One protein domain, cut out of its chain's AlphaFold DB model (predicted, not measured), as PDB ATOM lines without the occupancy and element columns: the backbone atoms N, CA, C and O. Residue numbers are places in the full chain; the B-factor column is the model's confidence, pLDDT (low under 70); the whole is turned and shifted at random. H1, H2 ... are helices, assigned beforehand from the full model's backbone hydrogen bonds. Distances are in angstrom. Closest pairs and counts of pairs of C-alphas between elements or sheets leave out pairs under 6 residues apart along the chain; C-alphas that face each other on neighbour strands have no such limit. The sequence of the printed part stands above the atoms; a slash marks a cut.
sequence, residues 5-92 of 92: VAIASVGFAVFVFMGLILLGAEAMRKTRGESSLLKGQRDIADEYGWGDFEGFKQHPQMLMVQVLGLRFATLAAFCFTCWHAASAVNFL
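What this domain is: This is residues 5 to 92 of the 92 residues of an uncharacterized protein of Phaeobacter sp. B1627 (UniProt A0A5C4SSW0). Two long helices, H1 and H4, run side by side in opposite directions as a slender pair, and a small head of two shorter helices, H2 and H3, sits at one end of it, slanting off from the pair's line. At the other end of the pair lie the first and the last printed residues, with the C-alphas of Val 5 and Leu 92 10.4 A apart. The printed part has 88 residues with four named helices, H1, H2, H3 and H4 in that order along the chain, and no named strand; the class is all helix. The outline is a rod spanning 59 by 21 by 18 A, and the whole is only just loose, close to extended, with a radius of gyration of the C-alphas of 17.9 A.

How they stand to each other: Start with H1, residues 5 to 31, and set it beside H4, residues 60 to 90: they touch, with 43 pairs of C-alphas within 8 A. Their closest C-alphas are those of Ala 8 and Thr 81, 4.7 A apart, and the two helices run opposite ways at a shallow tilt of 19 degrees. Next look at H2, residues 36 to 47, which is apart from H1, but only just: their closest C-alphas are 8.2 A apart. With residues 41 to 46 alone, H2 touches H3, residues 51 to 57, at the closest C-alphas, those of Ala 45 and Gly 51, 4.6 A apart. These two run opposite ways at a steep tilt of 49 degrees. H3 and H4 are close but not clearly touching, with the closest C-alphas, those of Lys 57 and Leu 63, 7.0 A apart; they run the same way at a steep tilt of 45 degrees. H1 and H3 are apart, and so are H2 and H4. In H1, H2, H3 and H4 every backbone O i to N i+4 pair is within hydrogen-bond range.

Where its parts are: Find C-alpha 5 at (-65.110, -5.424, 47.039); from there H1 runs through 27 residues and 39.1 A to C-alpha 31. Find C-alpha 36 at (-46.741, 17.409, 13.791), where H2 begins; its 12 residues cover 16.4 A to C-alpha 47. H3 then runs from Gly 51 to Lys 57, seven residues. H4, the longest helix, goes from Pro 60 through 31 residues and 45.0 A to C-alpha 90 at (-60.788, -14.810, 52.288).

The domain as a whole: The two C-alphas farthest apart are those of Glu 47 and Leu 92, 59.4 A. The printed part has no cut, and the links H1 to H2, H2 to H3 and H3 to H4 are tight, with 4, 3 and 2 residues between the helices. Leu 92 is the chain's last residue. The mean pLDDT of the printed part is 83.7; look for values under 70 at residue 33 and at residues 91 to 92.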
ATOM      1  N   VAL A   5     -64.582  -5.390  48.414       83.94
ATOM      2  CA  VAL A   5     -65.110  -5.424  47.039       83.94
ATOM      3  C   VAL A   5     -65.178  -4.017  46.443       83.94
ATOM      4  O   VAL A   5     -64.678  -3.784  45.342       83.94
ATOM      5  N   ALA A   6     -65.732  -3.053  47.187       87.12
ATOM      6  CA  ALA A   6     -65.787  -1.661  46.741       87.12
ATOM      7  C   ALA A   6     -64.374  -1.090  46.523       87.12
ATOM      8  O   ALA A   6     -64.102  -0.486  45.488       87.12
ATOM      9  N   ILE A   7     -63.443  -1.352  47.446       89.19
ATOM     10  CA  ILE A   7     -62.057  -0.870  47.334       89.19
ATOM     11  C   ILE A   7     -61.325  -1.519  46.150       89.19
ATOM     12  O   ILE A   7     -60.620  -0.824  45.420       89.19
ATOM     13  N   ALA A   8     -61.528  -2.818  45.906       88.50
ATOM     14  CA  ALA A   8     -60.962  -3.496  44.741       88.50
ATOM     15  C   ALA A   8     -61.489  -2.896  43.426       88.50
ATOM     16  O   ALA A   8     -60.710  -2.679  42.501       88.50
ATOM     17  N   SER A   9     -62.781  -2.558  43.347       89.94
ATOM     18  CA  SER A   9     -63.357  -1.942  42.142       89.94
ATOM     19  C   SER A   9     -62.751  -0.565  41.832       89.94
ATOM     20  O   SER A   9     -62.415  -0.277  40.682       89.94
ATOM     21  N   VAL A  10     -62.523   0.253  42.865       91.44
ATOM     22  CA  VAL A  10     -61.836   1.547  42.737       91.44
ATOM     23  C   VAL A  10     -60.381   1.339  42.318       91.44
ATOM     24  O   VAL A  10     -59.915   2.003  41.393       91.44
ATOM     25  N   GLY A  11     -59.677   0.388  42.940       88.19
ATOM     26  CA  GLY A  11     -58.309   0.029  42.561       88.19
ATOM     27  C   GLY A  11     -58.197  -0.377  41.090       88.19
ATOM     28  O   GLY A  11     -57.307   0.100  40.383       88.19
ATOM     29  N   PHE A  12     -59.141  -1.186  40.604       90.19
ATOM     30  CA  PHE A  12     -59.180  -1.623  39.212       90.19
ATOM     31  C   PHE A  12     -59.394  -0.449  38.250       90.19
ATOM     32  O   PHE A  12     -58.690  -0.338  37.248       90.19
ATOM     33  N   ALA A  13     -60.318   0.463  38.569       93.00
ATOM     34  CA  ALA A  13     -60.543   1.664  37.765       93.00
ATOM     35  C   ALA A  13     -59.280   2.540  37.684       93.00
ATOM     36  O   ALA A  13     -58.913   3.000  36.601       93.00
ATOM     37  N   VAL A  14     -58.573   2.714  38.808       91.88
ATOM     38  CA  VAL A  14     -57.290   3.433  38.851       91.88
ATOM     39  C   VAL A  14     -56.233   2.721  38.007       91.88
ATOM     40  O   VAL A  14     -55.529   3.376  37.245       91.88
ATOM     41  N   PHE A  15     -56.140   1.391  38.078       90.50
ATOM     42  CA  PHE A  15     -55.224   0.612  37.241       90.50
ATOM     43  C   PHE A  15     -55.486   0.822  35.743       90.50
ATOM     44  O   PHE A  15     -54.550   1.122  35.001       90.50
ATOM     45  N   VAL A  16     -56.745   0.724  35.301       93.38
ATOM     46  CA  VAL A  16     -57.121   0.944  33.894       93.38
ATOM     47  C   VAL A  16     -56.769   2.365  33.457       93.38
ATOM     48  O   VAL A  16     -56.144   2.551  32.413       93.38
ATOM     49  N   PHE A  17     -57.109   3.365  34.272       92.31
ATOM     50  CA  PHE A  17     -56.794   4.763  33.988       92.31
ATOM     51  C   PHE A  17     -55.283   5.001  33.850       92.31
ATOM     52  O   PHE A  17     -54.835   5.602  32.871       92.31
ATOM     53  N   MET A  18     -54.484   4.469  34.777       89.94
ATOM     54  CA  MET A  18     -53.023   4.576  34.728       89.94
ATOM     55  C   MET A  18     -52.435   3.847  33.516       89.94
ATOM     56  O   MET A  18     -51.522   4.370  32.875       89.94
ATOM     57  N   GLY A  19     -53.002   2.696  33.141       90.00
ATOM     58  CA  GLY A  19     -52.637   1.974  31.922       90.00
ATOM     59  C   GLY A  19     -52.871   2.795  30.651       90.00
ATOM     60  O   GLY A  19     -51.995   2.850  29.788       90.00
ATOM     61  N   LEU A  20     -54.003   3.498  30.549       92.00
ATOM     62  CA  LEU A  20     -54.291   4.384  29.413       92.00
ATOM     63  C   LEU A  20     -53.300   5.555  29.332       92.00
ATOM     64  O   LEU A  20     -52.792   5.857  28.250       92.00
ATOM     65  N   ILE A  21     -52.975   6.179  30.469       90.19
ATOM     66  CA  ILE A  21     -51.971   7.254  30.522       90.19
ATOM     67  C   ILE A  21     -50.593   6.725  30.118       90.19
ATOM     68  O   ILE A  21     -49.887   7.380  29.350       90.19
ATOM     69  N   LEU A  22     -50.210   5.538  30.595       90.50
ATOM     70  CA  LEU A  22     -48.945   4.901  30.240       90.50
ATOM     71  C   LEU A  22     -48.844   4.648  28.730       90.50
ATOM     72  O   LEU A  22     -47.822   4.982  28.133       90.50
ATOM     73  N   LEU A  23     -49.901   4.122  28.106       89.56
ATOM     74  CA  LEU A  23     -49.952   3.931  26.653       89.56
ATOM     75  C   LEU A  23     -49.795   5.260  25.903       89.56
ATOM     76  O   LEU A  23     -49.022   5.336  24.947       89.56
ATOM     77  N   GLY A  24     -50.465   6.320  26.366       85.88
ATOM     78  CA  GLY A  24     -50.315   7.667  25.811       85.88
ATOM     79  C   GLY A  24     -48.888   8.211  25.940       85.88
ATOM     80  O   GLY A  24     -48.335   8.737  24.973       85.88
ATOM     81  N   ALA A  25     -48.254   8.032  27.101       86.06
ATOM     82  CA  ALA A  25     -46.874   8.456  27.342       86.06
ATOM     83  C   ALA A  25     -45.862   7.658  26.499       86.06
ATOM     84  O   ALA A  25     -44.907   8.225  25.965       86.06
ATOM     85  N   GLU A  26     -46.072   6.350  26.326       86.31
ATOM     86  CA  GLU A  26     -45.236   5.521  25.454       86.31
ATOM     87  C   GLU A  26     -45.392   5.889  23.978       86.31
ATOM     88  O   GLU A  26     -44.389   5.953  23.263       86.31
ATOM     89  N   ALA A  27     -46.618   6.169  23.528       85.56
ATOM     90  CA  ALA A  27     -46.872   6.664  22.180       85.56
ATOM     91  C   ALA A  27     -46.154   8.001  21.955       85.56
ATOM     92  O   ALA A  27     -45.373   8.117  21.014       85.56
ATOM     93  N   MET A  28     -46.306   8.956  22.878       81.50
ATOM     94  CA  MET A  28     -45.631  10.255  22.822       81.50
ATOM     95  C   MET A  28     -44.105  10.113  22.770       81.50
ATOM     96  O   MET A  28     -43.448  10.783  21.973       81.50
ATOM     97  N   ARG A  29     -43.527   9.207  23.571       82.19
ATOM     98  CA  ARG A  29     -42.087   8.913  23.542       82.19
ATOM     99  C   ARG A  29     -41.633   8.354  22.192       82.19
ATOM    100  O   ARG A  29     -40.553   8.724  21.736       82.19
ATOM    101  N   LYS A  30     -42.426   7.480  21.566       82.69
ATOM    102  CA  LYS A  30     -42.100   6.864  20.267       82.69
ATOM    103  C   LYS A  30     -42.261   7.840  19.101       82.69
ATOM    104  O   LYS A  30     -41.420   7.844  18.212       82.69
ATOM    105  N   THR A  31     -43.288   8.688  19.118       79.69
ATOM    106  CA  THR A  31     -43.642   9.567  17.988       79.69
ATOM    107  C   THR A  31     -43.154  11.006  18.153       79.69
ATOM    108  O   THR A  31     -43.518  11.872  17.360       79.69
ATOM    109  N   ARG A  32     -42.339  11.308  19.174       72.19
ATOM    110  CA  ARG A  32     -41.878  12.675  19.481       72.19
ATOM    111  C   ARG A  32     -41.228  13.389  18.291       72.19
ATOM    112  O   ARG A  32     -41.427  14.589  18.126       72.19
ATOM    113  N   GLY A  33     -40.408  12.671  17.524       67.94
ATOM    114  CA  GLY A  33     -39.669  13.227  16.386       67.94
ATOM    115  C   GLY A  33     -40.508  13.397  15.118       67.94
ATOM    116  O   GLY A  33     -40.126  14.170  14.247       67.94
ATOM    117  N   GLU A  34     -41.648  12.710  15.031       72.44
ATOM    118  CA  GLU A  34     -42.449  12.585  13.805       72.44
ATOM    119  C   GLU A  34     -43.830  13.251  13.926       72.44
ATOM    120  O   GLU A  34     -44.503  13.494  12.926       72.44
ATOM    121  N   SER A  35     -44.271  13.568  15.146       71.75
ATOM    122  CA  SER A  35     -45.594  14.135  15.399       71.75
ATOM    123  C   SER A  35     -45.635  15.638  15.128       71.75
ATOM    124  O   SER A  35     -45.105  16.447  15.895       71.75
ATOM    125  N   SER A  36     -46.362  16.018  14.074       73.12
ATOM    126  CA  SER A  36     -46.741  17.409  13.791       73.12
ATOM    127  C   SER A  36     -47.543  18.043  14.932       73.12
ATOM    128  O   SER A  36     -47.459  19.247  15.146       73.12
ATOM    129  N   LEU A  37     -48.267  17.230  15.705       74.75
ATOM    130  CA  LEU A  37     -49.078  17.657  16.844       74.75
ATOM    131  C   LEU A  37     -48.198  18.107  18.022       74.75
ATOM    132  O   LEU A  37     -48.434  19.162  18.604       74.75
ATOM    133  N   LEU A  38     -47.139  17.351  18.333       72.81
ATOM    134  CA  LEU A  38     -46.176  17.726  19.380       72.81
ATOM    135  C   LEU A  38     -45.327  18.928  18.968       72.81
ATOM    136  O   LEU A  38     -44.969  19.743  19.817       72.81
ATOM    137  N   LYS A  39     -45.028  19.054  17.670       76.69
ATOM    138  CA  LYS A  39     -44.389  20.250  17.120       76.69
ATOM    139  C   LYS A  39     -45.299  21.473  17.267       76.69
ATOM    140  O   LYS A  39     -44.873  22.450  17.861       76.69
ATOM    141  N   GLY A  40     -46.567  21.365  16.867       77.75
ATOM    142  CA  GLY A  40     -47.550  22.437  17.038       77.75
ATOM    143  C   GLY A  40     -47.757  22.840  18.501       77.75
ATOM    144  O   GLY A  40     -47.889  24.020  18.792       77.75
ATOM    145  N   GLN A  41     -47.707  21.895  19.445       78.62
ATOM    146  CA  GLN A  41     -47.737  22.225  20.875       78.62
ATOM    147  C   GLN A  41     -46.517  23.028  21.333       78.62
ATOM    148  O   GLN A  41     -46.675  23.921  22.158       78.62
ATOM    149  N   ARG A  42     -45.318  22.736  20.809       73.75
ATOM    150  CA  ARG A  42     -44.128  23.552  21.093       73.75
ATOM    151  C   ARG A  42     -44.258  24.937  20.488       73.75
ATOM    152  O   ARG A  42     -43.982  25.891  21.194       73.75
ATOM    153  N   ASP A  43     -44.710  25.031  19.242       79.50
ATOM    154  CA  ASP A  43     -44.855  26.305  18.535       79.50
ATOM    155  C   ASP A  43     -45.874  27.214  19.255       79.50
ATOM    156  O   ASP A  43     -45.601  28.386  19.496       79.50
ATOM    157  N   ILE A  44     -47.004  26.650  19.710       81.38
ATOM    158  CA  ILE A  44     -47.979  27.361  20.551       81.38
ATOM    159  C   ILE A  44     -47.355  27.736  21.899       81.38
ATOM    160  O   ILE A  44     -47.487  28.869  22.343       81.38
ATOM    161  N   ALA A  45     -46.678  26.808  22.583       77.81
ATOM    162  CA  ALA A  45     -46.062  27.105  23.875       77.81
ATOM    163  C   ALA A  45     -45.000  28.211  23.765       77.81
ATOM    164  O   ALA A  45     -44.898  29.034  24.670       77.81
ATOM    165  N   ASP A  46     -44.247  28.253  22.669       82.56
ATOM    166  CA  ASP A  46     -43.243  29.278  22.387       82.56
ATOM    167  C   ASP A  46     -43.885  30.662  22.207       82.56
ATOM    168  O   ASP A  46     -43.426  31.633  22.805       82.56
ATOM    169  N   GLU A  47     -45.030  30.735  21.519       84.75
ATOM    170  CA  GLU A  47     -45.811  31.971  21.354       84.75
ATOM    171  C   GLU A  47     -46.262  32.579  22.697       84.75
ATOM    172  O   GLU A  47     -46.305  33.800  22.851       84.75
ATOM    173  N   TYR A  48     -46.531  31.744  23.707       82.38
ATOM    174  CA  TYR A  48     -46.892  32.193  25.057       82.38
ATOM    175  C   TYR A  48     -45.689  32.348  26.009       82.38
ATOM    176  O   TYR A  48     -45.887  32.717  27.169       82.38
ATOM    177  N   GLY A  49     -44.455  32.074  25.564       78.38
ATOM    178  CA  GLY A  49     -43.234  32.148  26.385       78.38
ATOM    179  C   GLY A  49     -42.959  30.915  27.261       78.38
ATOM    180  O   GLY A  49     -42.174  30.984  28.204       78.38
ATOM    181  N   TRP A  50     -43.605  29.784  26.972       82.31
ATOM    182  CA  TRP A  50     -43.467  28.492  27.668       82.31
ATOM    183  C   TRP A  50     -42.749  27.435  26.811       82.31
ATOM    184  O   TRP A  50     -42.698  26.262  27.197       82.31
ATOM    185  N   GLY A  51     -42.184  27.827  25.664       73.88
ATOM    186  CA  GLY A  51     -41.530  26.934  24.701       73.88
ATOM    187  C   GLY A  51     -40.425  26.080  25.325       73.88
ATOM    188  O   GLY A  51     -40.404  24.863  25.133       73.88
ATOM    189  N   ASP A  52     -39.579  26.676  26.170       74.94
ATOM    190  CA  ASP A  52     -38.499  25.972  26.876       74.94
ATOM    191  C   ASP A  52     -39.020  24.913  27.857       74.94
ATOM    192  O   ASP A  52     -38.487  23.801  27.944       74.94
ATOM    193  N   PHE A  53     -40.098  25.223  28.579       73.25
ATOM    194  CA  PHE A  53     -40.708  24.298  29.534       73.25
ATOM    195  C   PHE A  53     -41.361  23.111  28.820       73.25
ATOM    196  O   PHE A  53     -41.230  21.959  29.247       73.25
ATOM    197  N   GLU A  54     -42.024  23.374  27.696       74.12
ATOM    198  CA  GLU A  54     -42.643  22.341  26.870       74.12
ATOM    199  C   GLU A  54     -41.583  21.494  26.138       74.12
ATOM    200  O   GLU A  54     -41.683  20.264  26.071       74.12
ATOM    201  N   GLY A  55     -40.489  22.116  25.693       71.12
ATOM    202  CA  GLY A  55     -39.309  21.437  25.158       71.12
ATOM    203  C   GLY A  55     -38.644  20.505  26.178       71.12
ATOM    204  O   GLY A  55     -38.304  19.363  25.835       71.12
ATOM    205  N   PHE A  56     -38.524  20.953  27.433       75.12
ATOM    206  CA  PHE A  56     -37.979  20.172  28.546       75.12
ATOM    207  C   PHE A  56     -38.867  18.979  28.912       75.12
ATOM    208  O   PHE A  56     -38.367  17.860  29.038       75.12
ATOM    209  N   LYS A  57     -40.189  19.167  29.009       72.69
ATOM    210  CA  LYS A  57     -41.139  18.062  29.247       72.69
ATOM    211  C   LYS A  57     -41.040  16.976  28.191       72.69
ATOM    212  O   LYS A  57     -41.094  15.788  28.499       72.69
ATOM    213  N   GLN A  58     -40.873  17.387  26.941       74.62
ATOM    214  CA  GLN A  58     -40.775  16.450  25.840       74.62
ATOM    215  C   GLN A  58     -39.369  15.834  25.736       74.62
ATOM    216  O   GLN A  58     -39.188  14.909  24.954       74.62
ATOM    217  N   HIS A  59     -38.365  16.279  26.504       81.31
ATOM    218  CA  HIS A  59     -36.999  15.747  26.447       81.31
ATOM    219  C   HIS A  59     -36.972  14.208  26.593       81.31
ATOM    220  O   HIS A  59     -37.699  13.664  27.426       81.31
ATOM    221  N   PRO A  60     -36.140  13.459  25.831       77.62
ATOM    222  CA  PRO A  60     -36.255  11.999  25.748       77.62
ATOM    223  C   PRO A  60     -36.048  11.321  27.103       77.62
ATOM    224  O   PRO A  60     -36.690  10.318  27.408       77.62
ATOM    225  N   GLN A  61     -35.161  11.889  27.921       82.81
ATOM    226  CA  GLN A  61     -34.894  11.412  29.274       82.81
ATOM    227  C   GLN A  61     -36.079  11.683  30.210       82.81
ATOM    228  O   GLN A  61     -36.443  10.797  30.975       82.81
ATOM    229  N   MET A  62     -36.731  12.847  30.103       84.44
ATOM    230  CA  MET A  62     -37.911  13.183  30.910       84.44
ATOM    231  C   MET A  62     -39.096  12.283  30.561       84.44
ATOM    232  O   MET A  62     -39.698  11.695  31.457       84.44
ATOM    233  N   LEU A  63     -39.360  12.065  29.268       83.88
ATOM    234  CA  LEU A  63     -40.378  11.112  28.813       83.88
ATOM    235  C   LEU A  63     -40.058   9.677  29.254       83.88
ATOM    236  O   LEU A  63     -40.958   8.915  29.602       83.88
ATOM    237  N   MET A  64     -38.780   9.286  29.275       85.38
ATOM    238  CA  MET A  64     -38.375   7.970  29.771       85.38
ATOM    239  C   MET A  64     -38.637   7.816  31.273       85.38
ATOM    240  O   MET A  64     -39.183   6.790  31.680       85.38
ATOM    241  N   VAL A  65     -38.295   8.824  32.081       88.06
ATOM    242  CA  VAL A  65     -38.583   8.846  33.525       88.06
ATOM    243  C   VAL A  65     -40.090   8.832  33.776       88.06
ATOM    244  O   VAL A  65     -40.556   8.068  34.619       88.06
ATOM    245  N   GLN A  66     -40.866   9.597  33.006       87.69
ATOM    246  CA  GLN A  66     -42.326   9.620  33.099       87.69
ATOM    247  C   GLN A  66     -42.933   8.245  32.803       87.69
ATOM    248  O   GLN A  66     -43.732   7.744  33.591       87.69
ATOM    249  N   VAL A  67     -42.523   7.602  31.705       89.88
ATOM    250  CA  VAL A  67     -42.966   6.242  31.359       89.88
ATOM    251  C   VAL A  67     -42.587   5.251  32.459       89.88
ATOM    252  O   VAL A  67     -43.405   4.419  32.845       89.88
ATOM    253  N   LEU A  68     -41.370   5.341  33.003       91.19
ATOM    254  CA  LEU A  68     -40.925   4.457  34.078       91.19
ATOM    255  C   LEU A  68     -41.768   4.645  35.351       91.19
ATOM    256  O   LEU A  68     -42.245   3.661  35.915       91.19
ATOM    257  N   GLY A  69     -42.008   5.890  35.764       91.00
ATOM    258  CA  GLY A  69     -42.863   6.208  36.910       91.00
ATOM    259  C   GLY A  69     -44.297   5.710  36.724       91.00
ATOM    260  O   GLY A  69     -44.856   5.081  37.623       91.00
ATOM    261  N   LEU A  70     -44.867   5.900  35.531       91.25
ATOM    262  CA  LEU A  70     -46.201   5.401  35.188       91.25
ATOM    263  C   LEU A  70     -46.274   3.870  35.216       91.25
ATOM    264  O   LEU A  70     -47.270   3.331  35.695       91.25
ATOM    265  N   ARG A  71     -45.227   3.157  34.780       91.81
ATOM    266  CA  ARG A  71     -45.154   1.687  34.890       91.81
ATOM    267  C   ARG A  71     -45.193   1.227  36.343       91.81
ATOM    268  O   ARG A  71     -45.986   0.346  36.670       91.81
ATOM    269  N   PHE A  72     -44.391   1.841  37.213       93.50
ATOM    270  CA  PHE A  72     -44.391   1.518  38.642       93.50
ATOM    271  C   PHE A  72     -45.741   1.806  39.296       93.50
ATOM    272  O   PHE A  72     -46.257   0.965  40.028       93.50
ATOM    273  N   ALA A  73     -46.344   2.956  38.999       91.44
ATOM    274  CA  ALA A  73     -47.642   3.315  39.555       91.44
ATOM    275  C   ALA A  73     -48.771   2.399  39.045       91.44
ATOM    276  O   ALA A  73     -49.628   1.986  39.822       91.44
ATOM    277  N   THR A  74     -48.732   2.012  37.766       90.94
ATOM    278  CA  THR A  74     -49.670   1.039  37.182       90.94
ATOM    279  C   THR A  74     -49.526  -0.328  37.855       90.94
ATOM    280  O   THR A  74     -50.524  -0.932  38.247       90.94
ATOM    281  N   LEU A  75     -48.291  -0.798  38.069       93.06
ATOM    282  CA  LEU A  75     -48.028  -2.044  38.794       93.06
ATOM    283  C   LEU A  75     -48.531  -1.976  40.244       93.06
ATOM    284  O   LEU A  75     -49.171  -2.912  40.715       93.06
ATOM    285  N   ALA A  76     -48.289  -0.865  40.942       92.44
ATOM    286  CA  ALA A  76     -48.764  -0.671  42.309       92.44
ATOM    287  C   ALA A  76     -50.300  -0.702  42.395       92.44
ATOM    288  O   ALA A  76     -50.846  -1.375  43.268       92.44
ATOM    289  N   ALA A  77     -50.999  -0.042  41.463       89.69
ATOM    290  CA  ALA A  77     -52.460  -0.066  41.385       89.69
ATOM    291  C   ALA A  77     -53.006  -1.481  41.120       89.69
ATOM    292  O   ALA A  77     -53.999  -1.893  41.729       89.69
ATOM    293  N   PHE A  78     -52.330  -2.259  40.269       90.50
ATOM    294  CA  PHE A  78     -52.670  -3.661  40.036       90.50
ATOM    295  C   PHE A  78     -52.500  -4.506  41.307       90.50
ATOM    296  O   PHE A  78     -53.442  -5.173  41.734       90.50
ATOM    297  N   CYS A  79     -51.340  -4.426  41.964       93.19
ATOM    298  CA  CYS A  79     -51.076  -5.150  43.210       93.19
ATOM    299  C   CYS A  79     -52.076  -4.785  44.318       93.19
ATOM    300  O   CYS A  79     -52.577  -5.673  45.006       93.19
ATOM    301  N   PHE A  80     -52.411  -3.498  44.456       91.31
ATOM    302  CA  PHE A  80     -53.423  -3.012  45.396       91.31
ATOM    303  C   PHE A  80     -54.795  -3.646  45.126       91.31
ATOM    304  O   PHE A  80     -55.436  -4.174  46.034       91.31
ATOM    305  N   THR A  81     -55.216  -3.659  43.861       89.88
ATOM    306  CA  THR A  81     -56.472  -4.290  43.436       89.88
ATOM    307  C   THR A  81     -56.494  -5.775  43.786       89.88
ATOM    308  O   THR A  81     -57.448  -6.242  44.408       89.88
ATOM    309  N   CYS A  82     -55.429  -6.508  43.448       91.06
ATOM    310  CA  CYS A  82     -55.310  -7.938  43.733       91.06
ATOM    311  C   CYS A  82     -55.339  -8.237  45.237       91.06
ATOM    312  O   CYS A  82     -56.020  -9.170  45.657       91.06
ATOM    313  N   TRP A  83     -54.660  -7.430  46.058       91.44
ATOM    314  CA  TRP A  83     -54.674  -7.570  47.516       91.44
ATOM    315  C   TRP A  83     -56.086  -7.427  48.094       91.44
ATOM    316  O   TRP A  83     -56.530  -8.255  48.895       91.44
ATOM    317  N   HIS A  84     -56.819  -6.396  47.666       88.69
ATOM    318  CA  HIS A  84     -58.187  -6.175  48.125       88.69
ATOM    319  C   HIS A  84     -59.159  -7.230  47.587       88.69
ATOM    320  O   HIS A  84     -60.018  -7.680  48.343       88.69
ATOM    321  N   ALA A  85     -58.990  -7.691  46.346       86.19
ATOM    322  CA  ALA A  85     -59.786  -8.786  45.793       86.19
ATOM    323  C   ALA A  85     -59.559 -10.102  46.559       86.19
ATOM    324  O   ALA A  85     -60.522 -10.747  46.963       86.19
ATOM    325  N   ALA A  86     -58.302 -10.465  46.838       88.00
ATOM    326  CA  ALA A  86     -57.971 -11.660  47.616       88.00
ATOM    327  C   ALA A  86     -58.494 -11.570  49.059       88.00
ATOM    328  O   ALA A  86     -59.017 -12.543  49.599       88.00
ATOM    329  N   SER A  87     -58.411 -10.386  49.671       86.75
ATOM    330  CA  SER A  87     -58.978 -10.144  51.001       86.75
ATOM    331  C   SER A  87     -60.503 -10.298  50.998       86.75
ATOM    332  O   SER A  87     -61.050 -10.917  51.900       86.75
ATOM    333  N   ALA A  88     -61.201  -9.796  49.975       83.75
ATOM    334  CA  ALA A  88     -62.651  -9.958  49.870       83.75
ATOM    335  C   ALA A  88     -63.074 -11.435  49.818       83.75
ATOM    336  O   ALA A  88     -64.085 -11.786  50.409       83.75
ATOM    337  N   VAL A  89     -62.293 -12.287  49.146       81.44
ATOM    338  CA  VAL A  89     -62.565 -13.729  49.036       81.44
ATOM    339  C   VAL A  89     -62.264 -14.479  50.338       81.44
ATOM    340  O   VAL A  89     -63.008 -15.383  50.691       81.44
ATOM    341  N   ASN A  90     -61.200 -14.114  51.060       75.88
ATOM    342  CA  ASN A  90     -60.788 -14.810  52.288       75.88
ATOM    343  C   ASN A  90     -61.557 -14.379  53.553       75.88
ATOM    344  O   ASN A  90     -61.493 -15.079  54.561       75.88
ATOM    345  N   PHE A  91     -62.223 -13.220  53.529       61.78
ATOM    346  CA  PHE A  91     -63.006 -12.680  54.653       61.78
ATOM    347  C   PHE A  91     -64.531 -12.697  54.403       61.78
ATOM    348  O   PHE A  91     -65.271 -12.058  55.157       61.78
ATOM    349  N   LEU A  92     -64.981 -13.393  53.350       53.12
ATOM    350  CA  LEU A  92     -66.375 -13.798  53.108       53.12
ATOM    351  C   LEU A  92     -66.679 -15.102  53.855       53.12
ATOM    352  O   LEU A  92     -67.808 -15.204  54.382       53.12
TER     353      LEU A  92